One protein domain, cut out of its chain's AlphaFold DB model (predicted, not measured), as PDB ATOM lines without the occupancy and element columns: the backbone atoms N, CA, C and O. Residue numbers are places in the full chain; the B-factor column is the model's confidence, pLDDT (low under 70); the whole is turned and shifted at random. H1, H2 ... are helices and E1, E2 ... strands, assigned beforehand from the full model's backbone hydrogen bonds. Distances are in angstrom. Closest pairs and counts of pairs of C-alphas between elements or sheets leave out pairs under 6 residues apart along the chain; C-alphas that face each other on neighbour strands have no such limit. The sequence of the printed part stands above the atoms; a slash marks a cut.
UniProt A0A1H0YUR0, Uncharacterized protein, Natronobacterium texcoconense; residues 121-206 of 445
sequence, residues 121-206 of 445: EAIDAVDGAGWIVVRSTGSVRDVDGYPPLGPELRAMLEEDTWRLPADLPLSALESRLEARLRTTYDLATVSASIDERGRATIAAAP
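This is residues 121 to 206 of the 445 residues of an uncharacterized protein of Natronobacterium texcoconense (UniProt A0A1H0YUR0). A strongly twisted sheet of four strands curls like part of a barrel round the long helix H2, while the shorter helix H1 sits beside the strands, near E1 and E4. The whole is a rod, spanning 40 by 19 by 19 A, yet compact, with a radius of gyration of the C-alphas of 12.9 A. The printed part has 86 residues with two named helices and four named strands, in the order E1, H1, E2, H2, E3, E4. The sheet is mixed, in the order E2, E1, E4, E3, and the class is mixed, helices and strands.

Look first at the inner strands E1, residues 131 to 136, and E4, residues 199 to 204: they are parallel at 54 degrees, with N 200 and O 135 within hydrogen-bond range at 2.9 A. E2, residues 161 to 165, is antiparallel to E1 at 146 degrees, with N 132 and O 164 at 2.8 A. E3, residues 190 to 194, forms an antiparallel hairpin with E4, with N 191 and O 203 at 2.8 A. H2, residues 170 to 185, is on one face of the sheet, making two layers, helix and sheet. It touches E3, the closest C-alphas being those of Glu 174 and Ser 193, 5.7 A apart. E2, H2 and E3 form a split strand-helix-strand unit, its strands running the same way with E1 and E4 between them; the crossover is right-handed. H1, residues 151 to 159, is on the sheet over none of the strands and touches E1, the closest C-alphas being those of Ser 136 and Glu 158, 5.4 A apart. In H1 and H2 every O i to N i+4 pair is within hydrogen-bond range.

Find C-alpha 131 at (-15.460, -26.749, 33.518); from there E1 runs 16.4 A. H2 begins at C-alpha 170, (-4.055, -33.058, 35.786), and runs 22.3 A; E4 runs 16.1 A to C-alpha 204 at (7.348, -17.837, 32.616).

The C-alphas farthest apart, those of Gly 128 and Gly 145, are 42.2 A apart, and the printed part has no cut. The link from E1 to H1, residues 137 to 150, is long. Residues 121 to 129 have pLDDT under 70.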
ATOM      1  N   GLU A 121     -13.395 -31.366  46.534       54.25
ATOM      2  CA  GLU A 121     -13.665 -29.933  46.728       54.25
ATOM      3  C   GLU A 121     -13.457 -29.100  45.446       54.25
ATOM      4  O   GLU A 121     -14.176 -28.134  45.217       54.25
ATOM      5  N   ALA A 122     -12.510 -29.484  44.583       56.97
ATOM      6  CA  ALA A 122     -12.340 -28.891  43.254       56.97
ATOM      7  C   ALA A 122     -13.353 -29.445  42.243       56.97
ATOM      8  O   ALA A 122     -13.758 -28.721  41.340       56.97
ATOM      9  N   ILE A 123     -13.797 -30.693  42.428       56.00
ATOM     10  CA  ILE A 123     -14.896 -31.291  41.657       56.00
ATOM     11  C   ILE A 123     -16.237 -30.620  42.011       56.00
ATOM     12  O   ILE A 123     -17.034 -30.372  41.120       56.00
ATOM     13  N   ASP A 124     -16.470 -30.241  43.272       54.03
ATOM     14  CA  ASP A 124     -17.659 -29.462  43.682       54.03
ATOM     15  C   ASP A 124     -17.641 -28.013  43.150       54.03
ATOM     16  O   ASP A 124     -18.672 -27.342  43.114       54.03
ATOM     17  N   ALA A 125     -16.466 -27.520  42.737       58.06
ATOM     18  CA  ALA A 125     -16.287 -26.225  42.079       58.06
ATOM     19  C   ALA A 125     -16.377 -26.308  40.541       58.06
ATOM     20  O   ALA A 125     -16.153 -25.300  39.865       58.06
ATOM     21  N   VAL A 126     -16.681 -27.492  39.998       60.03
ATOM     22  CA  VAL A 126     -16.960 -27.694  38.575       60.03
ATOM     23  C   VAL A 126     -18.300 -27.042  38.261       60.03
ATOM     24  O   VAL A 126     -19.308 -27.312  38.912       60.03
ATOM     25  N   ASP A 127     -18.301 -26.153  37.272       59.16
ATOM     26  CA  ASP A 127     -19.542 -25.584  36.750       59.16
ATOM     27  C   ASP A 127     -20.424 -26.712  36.186       59.16
ATOM     28  O   ASP A 127     -19.900 -27.728  35.731       59.16
ATOM     29  N   GLY A 128     -21.749 -26.550  36.161       57.81
ATOM     30  CA  GLY A 128     -22.691 -27.591  35.709       57.81
ATOM     31  C   GLY A 128     -22.419 -28.124  34.291       57.81
ATOM     32  O   GLY A 128     -22.895 -29.196  33.931       57.81
ATOM     33  N   ALA A 129     -21.608 -27.401  33.515       57.50
ATOM     34  CA  ALA A 129     -21.128 -27.750  32.182       57.50
ATOM     35  C   ALA A 129     -19.773 -28.501  32.143       57.50
ATOM     36  O   ALA A 129     -19.229 -28.692  31.059       57.50
ATOM     37  N   GLY A 130     -19.194 -28.906  33.281       71.12
ATOM     38  CA  GLY A 130     -17.960 -29.703  33.312       71.12
ATOM     39  C   GLY A 130     -16.656 -28.899  33.208       71.12
ATOM     40  O   GLY A 130     -15.641 -29.448  32.791       71.12
ATOM     41  N   TRP A 131     -16.649 -27.616  33.583       77.62
ATOM     42  CA  TRP A 131     -15.460 -26.749  33.518       77.62
ATOM     43  C   TRP A 131     -14.917 -26.412  34.907       77.62
ATOM     44  O   TRP A 131     -15.686 -26.113  35.820       77.62
ATOM     45  N   ILE A 132     -13.590 -26.372  35.047       81.94
ATOM     46  CA  ILE A 132     -12.905 -25.843  36.232       81.94
ATOM     47  C   ILE A 132     -12.356 -24.444  35.977       81.94
ATOM     48  O   ILE A 132     -11.866 -24.121  34.892       81.94
ATOM     49  N   VAL A 133     -12.396 -23.618  37.018       82.25
ATOM     50  CA  VAL A 133     -11.771 -22.295  37.035       82.25
ATOM     51  C   VAL A 133     -10.431 -22.397  37.755       82.25
ATOM     52  O   VAL A 133     -10.388 -22.532  38.977       82.25
ATOM     53  N   VAL A 134      -9.340 -22.301  37.002       83.19
ATOM     54  CA  VAL A 134      -7.974 -22.315  37.524       83.19
ATOM     55  C   VAL A 134      -7.493 -20.890  37.752       83.19
ATOM     56  O   VAL A 134      -7.609 -20.030  36.878       83.19
ATOM     57  N   ARG A 135      -6.942 -20.639  38.942       83.44
ATOM     58  CA  ARG A 135      -6.406 -19.327  39.338       83.44
ATOM     59  C   ARG A 135      -4.924 -19.432  39.641       83.44
ATOM     60  O   ARG A 135      -4.505 -20.385  40.306       83.44
ATOM     61  N   SER A 136      -4.158 -18.427  39.231       84.00
ATOM     62  CA  SER A 136      -2.766 -18.299  39.656       84.00
ATOM     63  C   SER A 136      -2.696 -18.185  41.183       84.00
ATOM     64  O   SER A 136      -3.535 -17.550  41.826       84.00
ATOM     65  N   THR A 137      -1.750 -18.881  41.806       79.88
ATOM     66  CA  THR A 137      -1.526 -18.837  43.251       79.88
ATOM     67  C   THR A 137      -0.065 -18.545  43.540       79.88
ATOM     68  O   THR A 137       0.828 -19.327  43.219       79.88
ATOM     69  N   GLY A 138       0.152 -17.435  44.244       74.25
ATOM     70  CA  GLY A 138       1.483 -16.937  44.561       74.25
ATOM     71  C   GLY A 138       2.066 -16.087  43.434       74.25
ATOM     72  O   GLY A 138       1.395 -15.790  42.453       74.25
ATOM     73  N   SER A 139       3.317 -15.673  43.615       78.94
ATOM     74  CA  SER A 139       4.032 -14.862  42.634       78.94
ATOM     75  C   SER A 139       4.520 -15.710  41.461       78.94
ATOM     76  O   SER A 139       5.100 -16.782  41.687       78.94
ATOM     77  N   VAL A 140       4.367 -15.209  40.237       86.25
ATOM     78  CA  VAL A 140       4.873 -15.880  39.028       86.25
ATOM     79  C   VAL A 140       6.400 -15.893  39.056       86.25
ATOM     80  O   VAL A 140       7.049 -14.872  39.308       86.25
ATOM     81  N   ARG A 141       6.978 -17.075  38.827       85.75
ATOM     82  CA  ARG A 141       8.426 -17.301  38.882       85.75
ATOM     83  C   ARG A 141       9.073 -17.025  37.530       85.75
ATOM     84  O   ARG A 141       8.474 -17.269  36.486       85.75
ATOM     85  N   ASP A 142      10.317 -16.570  37.566       83.88
ATOM     86  CA  ASP A 142      11.131 -16.458  36.359       83.88
ATOM     87  C   ASP A 142      11.720 -17.829  36.007       83.88
ATOM     88  O   ASP A 142      12.014 -18.638  36.894       83.88
ATOM     89  N   VAL A 143      11.881 -18.099  34.712       82.81
ATOM     90  CA  VAL A 143      12.526 -19.331  34.247       82.81
ATOM     91  C   VAL A 143      14.042 -19.154  34.236       82.81
ATOM     92  O   VAL A 143      14.566 -18.188  33.679       82.81
ATOM     93  N   ASP A 144      14.748 -20.116  34.831       73.88
ATOM     94  CA  ASP A 144      16.207 -20.122  34.879       73.88
ATOM     95  C   ASP A 144      16.812 -20.063  33.467       73.88
ATOM     96  O   ASP A 144      16.414 -20.788  32.556       73.88
ATOM     97  N   GLY A 145      17.800 -19.185  33.287       72.88
ATOM     98  CA  GLY A 145      18.462 -18.973  31.996       72.88
ATOM     99  C   GLY A 145      17.795 -17.933  31.089       72.88
ATOM    100  O   GLY A 145      18.356 -17.625  30.038       72.88
ATOM    101  N   TYR A 146      16.669 -17.340  31.500       78.06
ATOM    102  CA  TYR A 146      16.005 -16.240  30.792       78.06
ATOM    103  C   TYR A 146      16.068 -14.920  31.582       78.06
ATOM    104  O   TYR A 146      16.296 -14.926  32.794       78.06
ATOM    105  N   PRO A 147      15.883 -13.760  30.918       79.56
ATOM    106  CA  PRO A 147      15.687 -12.491  31.613       79.56
ATOM    107  C   PRO A 147      14.435 -12.531  32.509       79.56
ATOM    108  O   PRO A 147      13.479 -13.235  32.178       79.56
ATOM    109  N   PRO A 148      14.402 -11.762  33.613       78.12
ATOM    110  CA  PRO A 148      13.241 -11.721  34.497       78.12
ATOM    111  C   PRO A 148      12.028 -11.081  33.810       78.12
ATOM    112  O   PRO A 148      12.175 -10.193  32.966       78.12
ATOM    113  N   LEU A 149      10.820 -11.487  34.211       81.00
ATOM    114  CA  LEU A 149       9.581 -10.896  33.700       81.00
ATOM    115  C   LEU A 149       9.437  -9.431  34.137       81.00
ATOM    116  O   LEU A 149       9.729  -9.066  35.285       81.00
ATOM    117  N   GLY A 150       8.915  -8.601  33.230       77.06
ATOM    118  CA  GLY A 150       8.498  -7.237  33.548       77.06
ATOM    119  C   GLY A 150       7.369  -7.224  34.593       77.06
ATOM    120  O   GLY A 150       6.560  -8.155  34.628       77.06
ATOM    121  N   PRO A 151       7.294  -6.195  35.457       77.56
ATOM    122  CA  PRO A 151       6.327  -6.145  36.558       77.56
ATOM    123  C   PRO A 151       4.868  -6.163  36.079       77.56
ATOM    124  O   PRO A 151       4.022  -6.763  36.731       77.56
ATOM    125  N   GLU A 152       4.585  -5.568  34.919       73.88
ATOM    126  CA  GLU A 152       3.245  -5.509  34.324       73.88
ATOM    127  C   GLU A 152       2.772  -6.879  33.820       73.88
ATOM    128  O   GLU A 152       1.711  -7.349  34.221       73.88
ATOM    129  N   LEU A 153       3.601  -7.578  33.034       81.44
ATOM    130  CA  LEU A 153       3.297  -8.937  32.571       81.44
ATOM    131  C   LEU A 153       3.175  -9.919  33.745       81.44
ATOM    132  O   LEU A 153       2.310 -10.791  33.738       81.44
ATOM    133  N   ARG A 154       4.009  -9.748  34.778       84.19
ATOM    134  CA  ARG A 154       3.915 -10.528  36.016       84.19
ATOM    135  C   ARG A 154       2.565 -10.310  36.708       84.19
ATOM    136  O   ARG A 154       1.901 -11.290  37.021       84.19
ATOM    137  N   ALA A 155       2.133  -9.060  36.878       83.75
ATOM    138  CA  ALA A 155       0.840  -8.746  37.487       83.75
ATOM    139  C   ALA A 155      -0.340  -9.308  36.675       83.75
ATOM    140  O   ALA A 155      -1.259  -9.883  37.250       83.75
ATOM    141  N   MET A 156      -0.282  -9.218  35.342       82.19
ATOM    142  CA  MET A 156      -1.315  -9.780  34.466       82.19
ATOM    143  C   MET A 156      -1.444 -11.300  34.624       82.19
ATOM    144  O   MET A 156      -2.553 -11.807  34.745       82.19
ATOM    145  N   LEU A 157      -0.324 -12.025  34.672       87.19
ATOM    146  CA  LEU A 157      -0.317 -13.478  34.885       87.19
ATOM    147  C   LEU A 157      -0.759 -13.882  36.305       87.19
ATOM    148  O   LEU A 157      -1.208 -15.007  36.514       87.19
ATOM    149  N   GLU A 158      -0.607 -13.004  37.294       87.62
ATOM    150  CA  GLU A 158      -1.050 -13.240  38.675       87.62
ATOM    151  C   GLU A 158      -2.553 -12.988  38.865       87.62
ATOM    152  O   GLU A 158      -3.187 -13.670  39.671       87.62
ATOM    153  N   GLU A 159      -3.125 -12.030  38.131       85.44
ATOM    154  CA  GLU A 159      -4.540 -11.654  38.229       85.44
ATOM    155  C   GLU A 159      -5.456 -12.502  37.329       85.44
ATOM    156  O   GLU A 159      -6.636 -12.687  37.643       85.44
ATOM    157  N   ASP A 160      -4.928 -13.044  36.230       83.81
ATOM    158  CA  ASP A 160      -5.743 -13.741  35.240       83.81
ATOM    159  C   ASP A 160      -6.280 -15.100  35.734       83.81
ATOM    160  O   ASP A 160      -5.791 -15.731  36.679       83.81
ATOM    161  N   THR A 161      -7.379 -15.527  35.118       85.88
ATOM    162  CA  THR A 161      -8.134 -16.717  35.508       85.88
ATOM    163  C   THR A 161      -8.536 -17.514  34.276       85.88
ATOM    164  O   THR A 161      -9.152 -16.993  33.347       85.88
ATOM    165  N   TRP A 162      -8.267 -18.819  34.298       86.38
ATOM    166  CA  TRP A 162      -8.434 -19.688  33.133       86.38
ATOM    167  C   TRP A 162      -9.527 -20.726  33.351       86.38
ATOM    168  O   TRP A 162      -9.659 -21.298  34.430       86.38
ATOM    169  N   ARG A 163     -10.319 -20.974  32.306       85.19
ATOM    170  CA  ARG A 163     -11.331 -22.036  32.283       85.19
ATOM    171  C   ARG A 163     -10.794 -23.222  31.497       85.19
ATOM    172  O   ARG A 163     -10.362 -23.038  30.359       85.19
ATOM    173  N   LEU A 164     -10.807 -24.403  32.109       84.06
ATOM    174  CA  LEU A 164     -10.308 -25.646  31.519       84.06
ATOM    175  C   LEU A 164     -11.329 -26.786  31.710       84.06
ATOM    176  O   LEU A 164     -12.093 -26.733  32.676       84.06
ATOM    177  N   PRO A 165     -11.371 -27.794  30.821       80.00
ATOM    178  CA  PRO A 165     -12.297 -28.927  30.936       80.00
ATOM    179  C   PRO A 165     -11.949 -29.823  32.134       80.00
ATOM    180  O   PRO A 165     -10.792 -30.197  32.304       80.00
ATOM    181  N   ALA A 166     -12.922 -30.158  32.982       76.44
ATOM    182  CA  ALA A 166     -12.711 -30.898  34.234       76.44
ATOM    183  C   ALA A 166     -12.494 -32.412  34.053       76.44
ATOM    184  O   ALA A 166     -12.056 -33.090  34.980       76.44
ATOM    185  N   ASP A 167     -12.839 -32.944  32.884       71.19
ATOM    186  CA  ASP A 167     -12.753 -34.355  32.493       71.19
ATOM    187  C   ASP A 167     -11.325 -34.800  32.139       71.19
ATOM    188  O   ASP A 167     -11.058 -35.988  31.945       71.19
ATOM    189  N   LEU A 168     -10.390 -33.851  32.102       75.31
ATOM    190  CA  LEU A 168      -8.999 -34.091  31.760       75.31
ATOM    191  C   LEU A 168      -8.152 -34.494  32.975       75.31
ATOM    192  O   LEU A 168      -8.339 -33.970  34.079       75.31
ATOM    193  N   PRO A 169      -7.147 -35.368  32.780       80.44
ATOM    194  CA  PRO A 169      -6.141 -35.605  33.803       80.44
ATOM    195  C   PRO A 169      -5.349 -34.325  34.100       80.44
ATOM    196  O   PRO A 169      -5.194 -33.449  33.247       80.44
ATOM    197  N   LEU A 170      -4.799 -34.234  35.317       81.12
ATOM    198  CA  LEU A 170      -4.055 -33.058  35.786       81.12
ATOM    199  C   LEU A 170      -2.905 -32.673  34.843       81.12
ATOM    200  O   LEU A 170      -2.700 -31.497  34.572       81.12
ATOM    201  N   SER A 171      -2.214 -33.670  34.296       79.56
ATOM    202  CA  SER A 171      -1.144 -33.489  33.314       79.56
ATOM    203  C   SER A 171      -1.638 -32.799  32.034       79.56
ATOM    204  O   SER A 171      -1.014 -31.853  31.564       79.56
ATOM    205  N   ALA A 172      -2.796 -33.201  31.506       80.94
ATOM    206  CA  ALA A 172      -3.392 -32.576  30.324       80.94
ATOM    207  C   ALA A 172      -3.931 -31.162  30.608       80.94
ATOM    208  O   ALA A 172      -3.871 -30.291  29.735       80.94
ATOM    209  N   LEU A 173      -4.431 -30.913  31.823       85.00
ATOM    210  CA  LEU A 173      -4.817 -29.575  32.282       85.00
ATOM    211  C   LEU A 173      -3.617 -28.622  32.322       85.00
ATOM    212  O   LEU A 173      -3.712 -27.500  31.824       85.00
ATOM    213  N   GLU A 174      -2.495 -29.078  32.882       87.50
ATOM    214  CA  GLU A 174      -1.232 -28.334  32.941       87.50
ATOM    215  C   GLU A 174      -0.732 -27.997  31.528       87.50
ATOM    216  O   GLU A 174      -0.529 -26.822  31.219       87.50
ATOM    217  N   SER A 175      -0.659 -28.981  30.624       84.31
ATOM    218  CA  SER A 175      -0.218 -28.755  29.238       84.31
ATOM    219  C   SER A 175      -1.130 -27.801  28.458       84.31
ATOM    220  O   SER A 175      -0.642 -26.949  27.712       84.31
ATOM    221  N   ARG A 176      -2.458 -27.882  28.635       87.00
ATOM    222  CA  ARG A 176      -3.390 -26.928  28.004       87.00
ATOM    223  C   ARG A 176      -3.226 -25.516  28.553       87.00
ATOM    224  O   ARG A 176      -3.300 -24.557  27.782       87.00
ATOM    225  N   LEU A 177      -3.011 -25.375  29.861       88.44
ATOM    226  CA  LEU A 177      -2.750 -24.077  30.472       88.44
ATOM    227  C   LEU A 177      -1.452 -23.471  29.926       88.44
ATOM    228  O   LEU A 177      -1.451 -22.315  29.512       88.44
ATOM    229  N   GLU A 178      -0.377 -24.255  29.852       88.12
ATOM    230  CA  GLU A 178       0.902 -23.833  29.272       88.12
ATOM    231  C   GLU A 178       0.749 -23.380  27.816       88.12
ATOM    232  O   GLU A 178       1.181 -22.279  27.467       88.12
ATOM    233  N   ALA A 179       0.085 -24.179  26.975       82.12
ATOM    234  CA  ALA A 179      -0.162 -23.828  25.578       82.12
ATOM    235  C   ALA A 179      -0.949 -22.513  25.458       82.12
ATOM    236  O   ALA A 179      -0.558 -21.613  24.712       82.12
ATOM    237  N   ARG A 180      -2.011 -22.353  26.256       85.56
ATOM    238  CA  ARG A 180      -2.829 -21.136  26.266       85.56
ATOM    239  C   ARG A 180      -2.037 -19.910  26.709       85.56
ATOM    240  O   ARG A 180      -2.151 -18.864  26.072       85.56
ATOM    241  N   LEU A 181      -1.236 -20.021  27.769       88.19
ATOM    242  CA  LEU A 181      -0.384 -18.934  28.259       88.19
ATOM    243  C   LEU A 181       0.660 -18.529  27.218       88.19
ATOM    244  O   LEU A 181       0.865 -17.339  26.983       88.19
ATOM    245  N   ARG A 182       1.272 -19.514  26.552       83.00
ATOM    246  CA  ARG A 182       2.241 -19.276  25.484       83.00
ATOM    247  C   ARG A 182       1.623 -18.501  24.327       83.00
ATOM    248  O   ARG A 182       2.197 -17.511  23.898       83.00
ATOM    249  N   THR A 183       0.447 -18.913  23.859       79.44
ATOM    250  CA  THR A 183      -0.234 -18.259  22.734       79.44
ATOM    251  C   THR A 183      -0.803 -16.889  23.104       79.44
ATOM    252  O   THR A 183      -0.750 -15.971  22.293       79.44
ATOM    253  N   THR A 184      -1.342 -16.727  24.315       80.56
ATOM    254  CA  THR A 184      -2.008 -15.477  24.729       80.56
ATOM    255  C   THR A 184      -1.009 -14.350  24.986       80.56
ATOM    256  O   THR A 184      -1.301 -13.195  24.680       80.56
ATOM    257  N   TYR A 185       0.166 -14.676  25.532       81.00
ATOM    258  CA  TYR A 185       1.160 -13.691  25.971       81.00
ATOM    259  C   TYR A 185       2.500 -13.775  25.223       81.00
ATOM    260  O   TYR A 185       3.456 -13.120  25.634       81.00
ATOM    261  N   ASP A 186       2.583 -14.581  24.159       78.88
ATOM    262  CA  ASP A 186       3.794 -14.810  23.347       78.88
ATOM    263  C   ASP A 186       5.038 -15.161  24.190       78.88
ATOM    264  O   ASP A 186       6.160 -14.718  23.939       78.88
ATOM    265  N   LEU A 187       4.840 -15.936  25.261       84.06
ATOM    266  CA  LEU A 187       5.913 -16.258  26.203       84.06
ATOM    267  C   LEU A 187       6.970 -17.126  25.516       84.06
ATOM    268  O   LEU A 187       6.653 -18.164  24.928       84.06
ATOM    269  N   ALA A 188       8.248 -16.757  25.652       80.19
ATOM    270  CA  ALA A 188       9.342 -17.534  25.069       80.19
ATOM    271  C   ALA A 188       9.360 -18.970  25.602       80.19
ATOM    272  O   ALA A 188       9.601 -19.922  24.857       80.19
ATOM    273  N   THR A 189       9.088 -19.116  26.898       82.31
ATOM    274  CA  THR A 189       8.943 -20.397  27.579       82.31
ATOM    275  C   THR A 189       8.011 -20.245  28.774       82.31
ATOM    276  O   THR A 189       7.950 -19.178  29.389       82.31
ATOM    277  N   VAL A 190       7.266 -21.299  29.091       90.06
ATOM    278  CA  VAL A 190       6.301 -21.315  30.191       90.06
ATOM    279  C   VAL A 190       6.214 -22.721  30.765       90.06
ATOM    280  O   VAL A 190       6.288 -23.693  30.018       90.06
ATOM    281  N   SER A 191       6.073 -22.808  32.083       86.25
ATOM    282  CA  SER A 191       5.697 -24.024  32.791       86.25
ATOM    283  C   SER A 191       4.617 -23.696  33.819       86.25
ATOM    284  O   SER A 191       4.726 -22.700  34.540       86.25
ATOM    285  N   ALA A 192       3.571 -24.510  33.886       89.12
ATOM    286  CA  ALA A 192       2.476 -24.346  34.826       89.12
ATOM    287  C   ALA A 192       2.192 -25.674  35.525       89.12
ATOM    288  O   ALA A 192       2.040 -26.704  34.881       89.12
ATOM    289  N   SER A 193       2.083 -25.638  36.852       84.31
ATOM    290  CA  SER A 193       1.639 -26.791  37.634       84.31
ATOM    291  C   SER A 193       0.380 -26.457  38.410       84.31
ATOM    292  O   SER A 193       0.285 -25.370  38.981       84.31
ATOM    293  N   ILE A 194      -0.583 -27.373  38.421       85.75
ATOM    294  CA  ILE A 194      -1.895 -27.192  39.037       85.75
ATOM    295  C   ILE A 194      -1.984 -28.103  40.264       85.75
ATOM    296  O   ILE A 194      -1.678 -29.291  40.204       85.75
ATOM    297  N   ASP A 195      -2.394 -27.559  41.408       82.06
ATOM    298  CA  ASP A 195      -2.627 -28.362  42.607       82.06
ATOM    299  C   ASP A 195      -3.991 -29.083  42.579       82.06
ATOM    300  O   ASP A 195      -4.872 -28.808  41.766       82.06
ATOM    301  N   GLU A 196      -4.210 -29.993  43.531       71.88
ATOM    302  CA  GLU A 196      -5.464 -30.757  43.671       71.88
ATOM    303  C   GLU A 196      -6.709 -29.878  43.936       71.88
ATOM    304  O   GLU A 196      -7.830 -30.392  43.971       71.88
ATOM    305  N   ARG A 197      -6.523 -28.570  44.167       71.31
ATOM    306  CA  ARG A 197      -7.565 -27.567  44.421       71.31
ATOM    307  C   ARG A 197      -7.786 -26.627  43.226       71.31
ATOM    308  O   ARG A 197      -8.538 -25.666  43.367       71.31
ATOM    309  N   GLY A 198      -7.140 -26.863  42.081       74.12
ATOM    310  CA  GLY A 198      -7.257 -26.008  40.896       74.12
ATOM    311  C   GLY A 198      -6.460 -24.701  40.989       74.12
ATOM    312  O   GLY A 198      -6.806 -23.710  40.347       74.12
ATOM    313  N   ARG A 199      -5.403 -24.656  41.805       82.94
ATOM    314  CA  ARG A 199      -4.496 -23.506  41.911       82.94
ATOM    315  C   ARG A 199      -3.261 -23.733  41.060       82.94
ATOM    316  O   ARG A 199      -2.559 -24.717  41.260       82.94
ATOM    317  N   ALA A 200      -2.977 -22.803  40.156       87.94
ATOM    318  CA  ALA A 200      -1.809 -22.871  39.291       87.94
ATOM    319  C   ALA A 200      -0.612 -22.132  39.899       87.94
ATOM    320  O   ALA A 200      -0.729 -20.983  40.317       87.94
ATOM    321  N   THR A 201       0.558 -22.758  39.894       87.50
ATOM    322  CA  THR A 201       1.851 -22.081  40.039       87.50
ATOM    323  C   THR A 201       2.501 -21.975  38.669       87.50
ATOM    324  O   THR A 201       2.676 -22.997  38.006       87.50
ATOM    325  N   ILE A 202       2.862 -20.759  38.255       91.00
ATOM    326  CA  ILE A 202       3.357 -20.470  36.903       91.00
ATOM    327  C   ILE A 202       4.810 -19.997  36.976       91.00
ATOM    328  O   ILE A 202       5.163 -19.153  37.806       91.00
ATOM    329  N   ALA A 203       5.641 -20.532  36.087       89.19
ATOM    330  CA  ALA A 203       6.956 -20.011  35.753       89.19
ATOM    331  C   ALA A 203       6.964 -19.589  34.279       89.19
ATOM    332  O   ALA A 203       6.577 -20.373  33.416       89.19
ATOM    333  N   ALA A 204       7.381 -18.363  33.977       88.31
ATOM    334  CA  ALA A 204       7.348 -17.837  32.616       88.31
ATOM    335  C   ALA A 204       8.615 -17.048  32.268       88.31
ATOM    336  O   ALA A 204       9.266 -16.454  33.128       88.31
ATOM    337  N   ALA A 205       8.960 -17.055  30.984       86.38
ATOM    338  CA  ALA A 205       9.991 -16.212  30.403       86.38
ATOM    339  C   ALA A 205       9.350 -15.106  29.548       86.38
ATOM    340  O   ALA A 205       8.319 -15.350  28.913       86.38
ATOM    341  N   PRO A 206       9.953 -13.902  29.504       80.62
ATOM    342  CA  PRO A 206       9.459 -12.807  28.678       80.62
ATOM    343  C   PRO A 206       9.468 -13.182  27.187       80.62
ATOM    344  O   PRO A 206      10.216 -14.083  26.790       80.62
TER     345      PRO A 206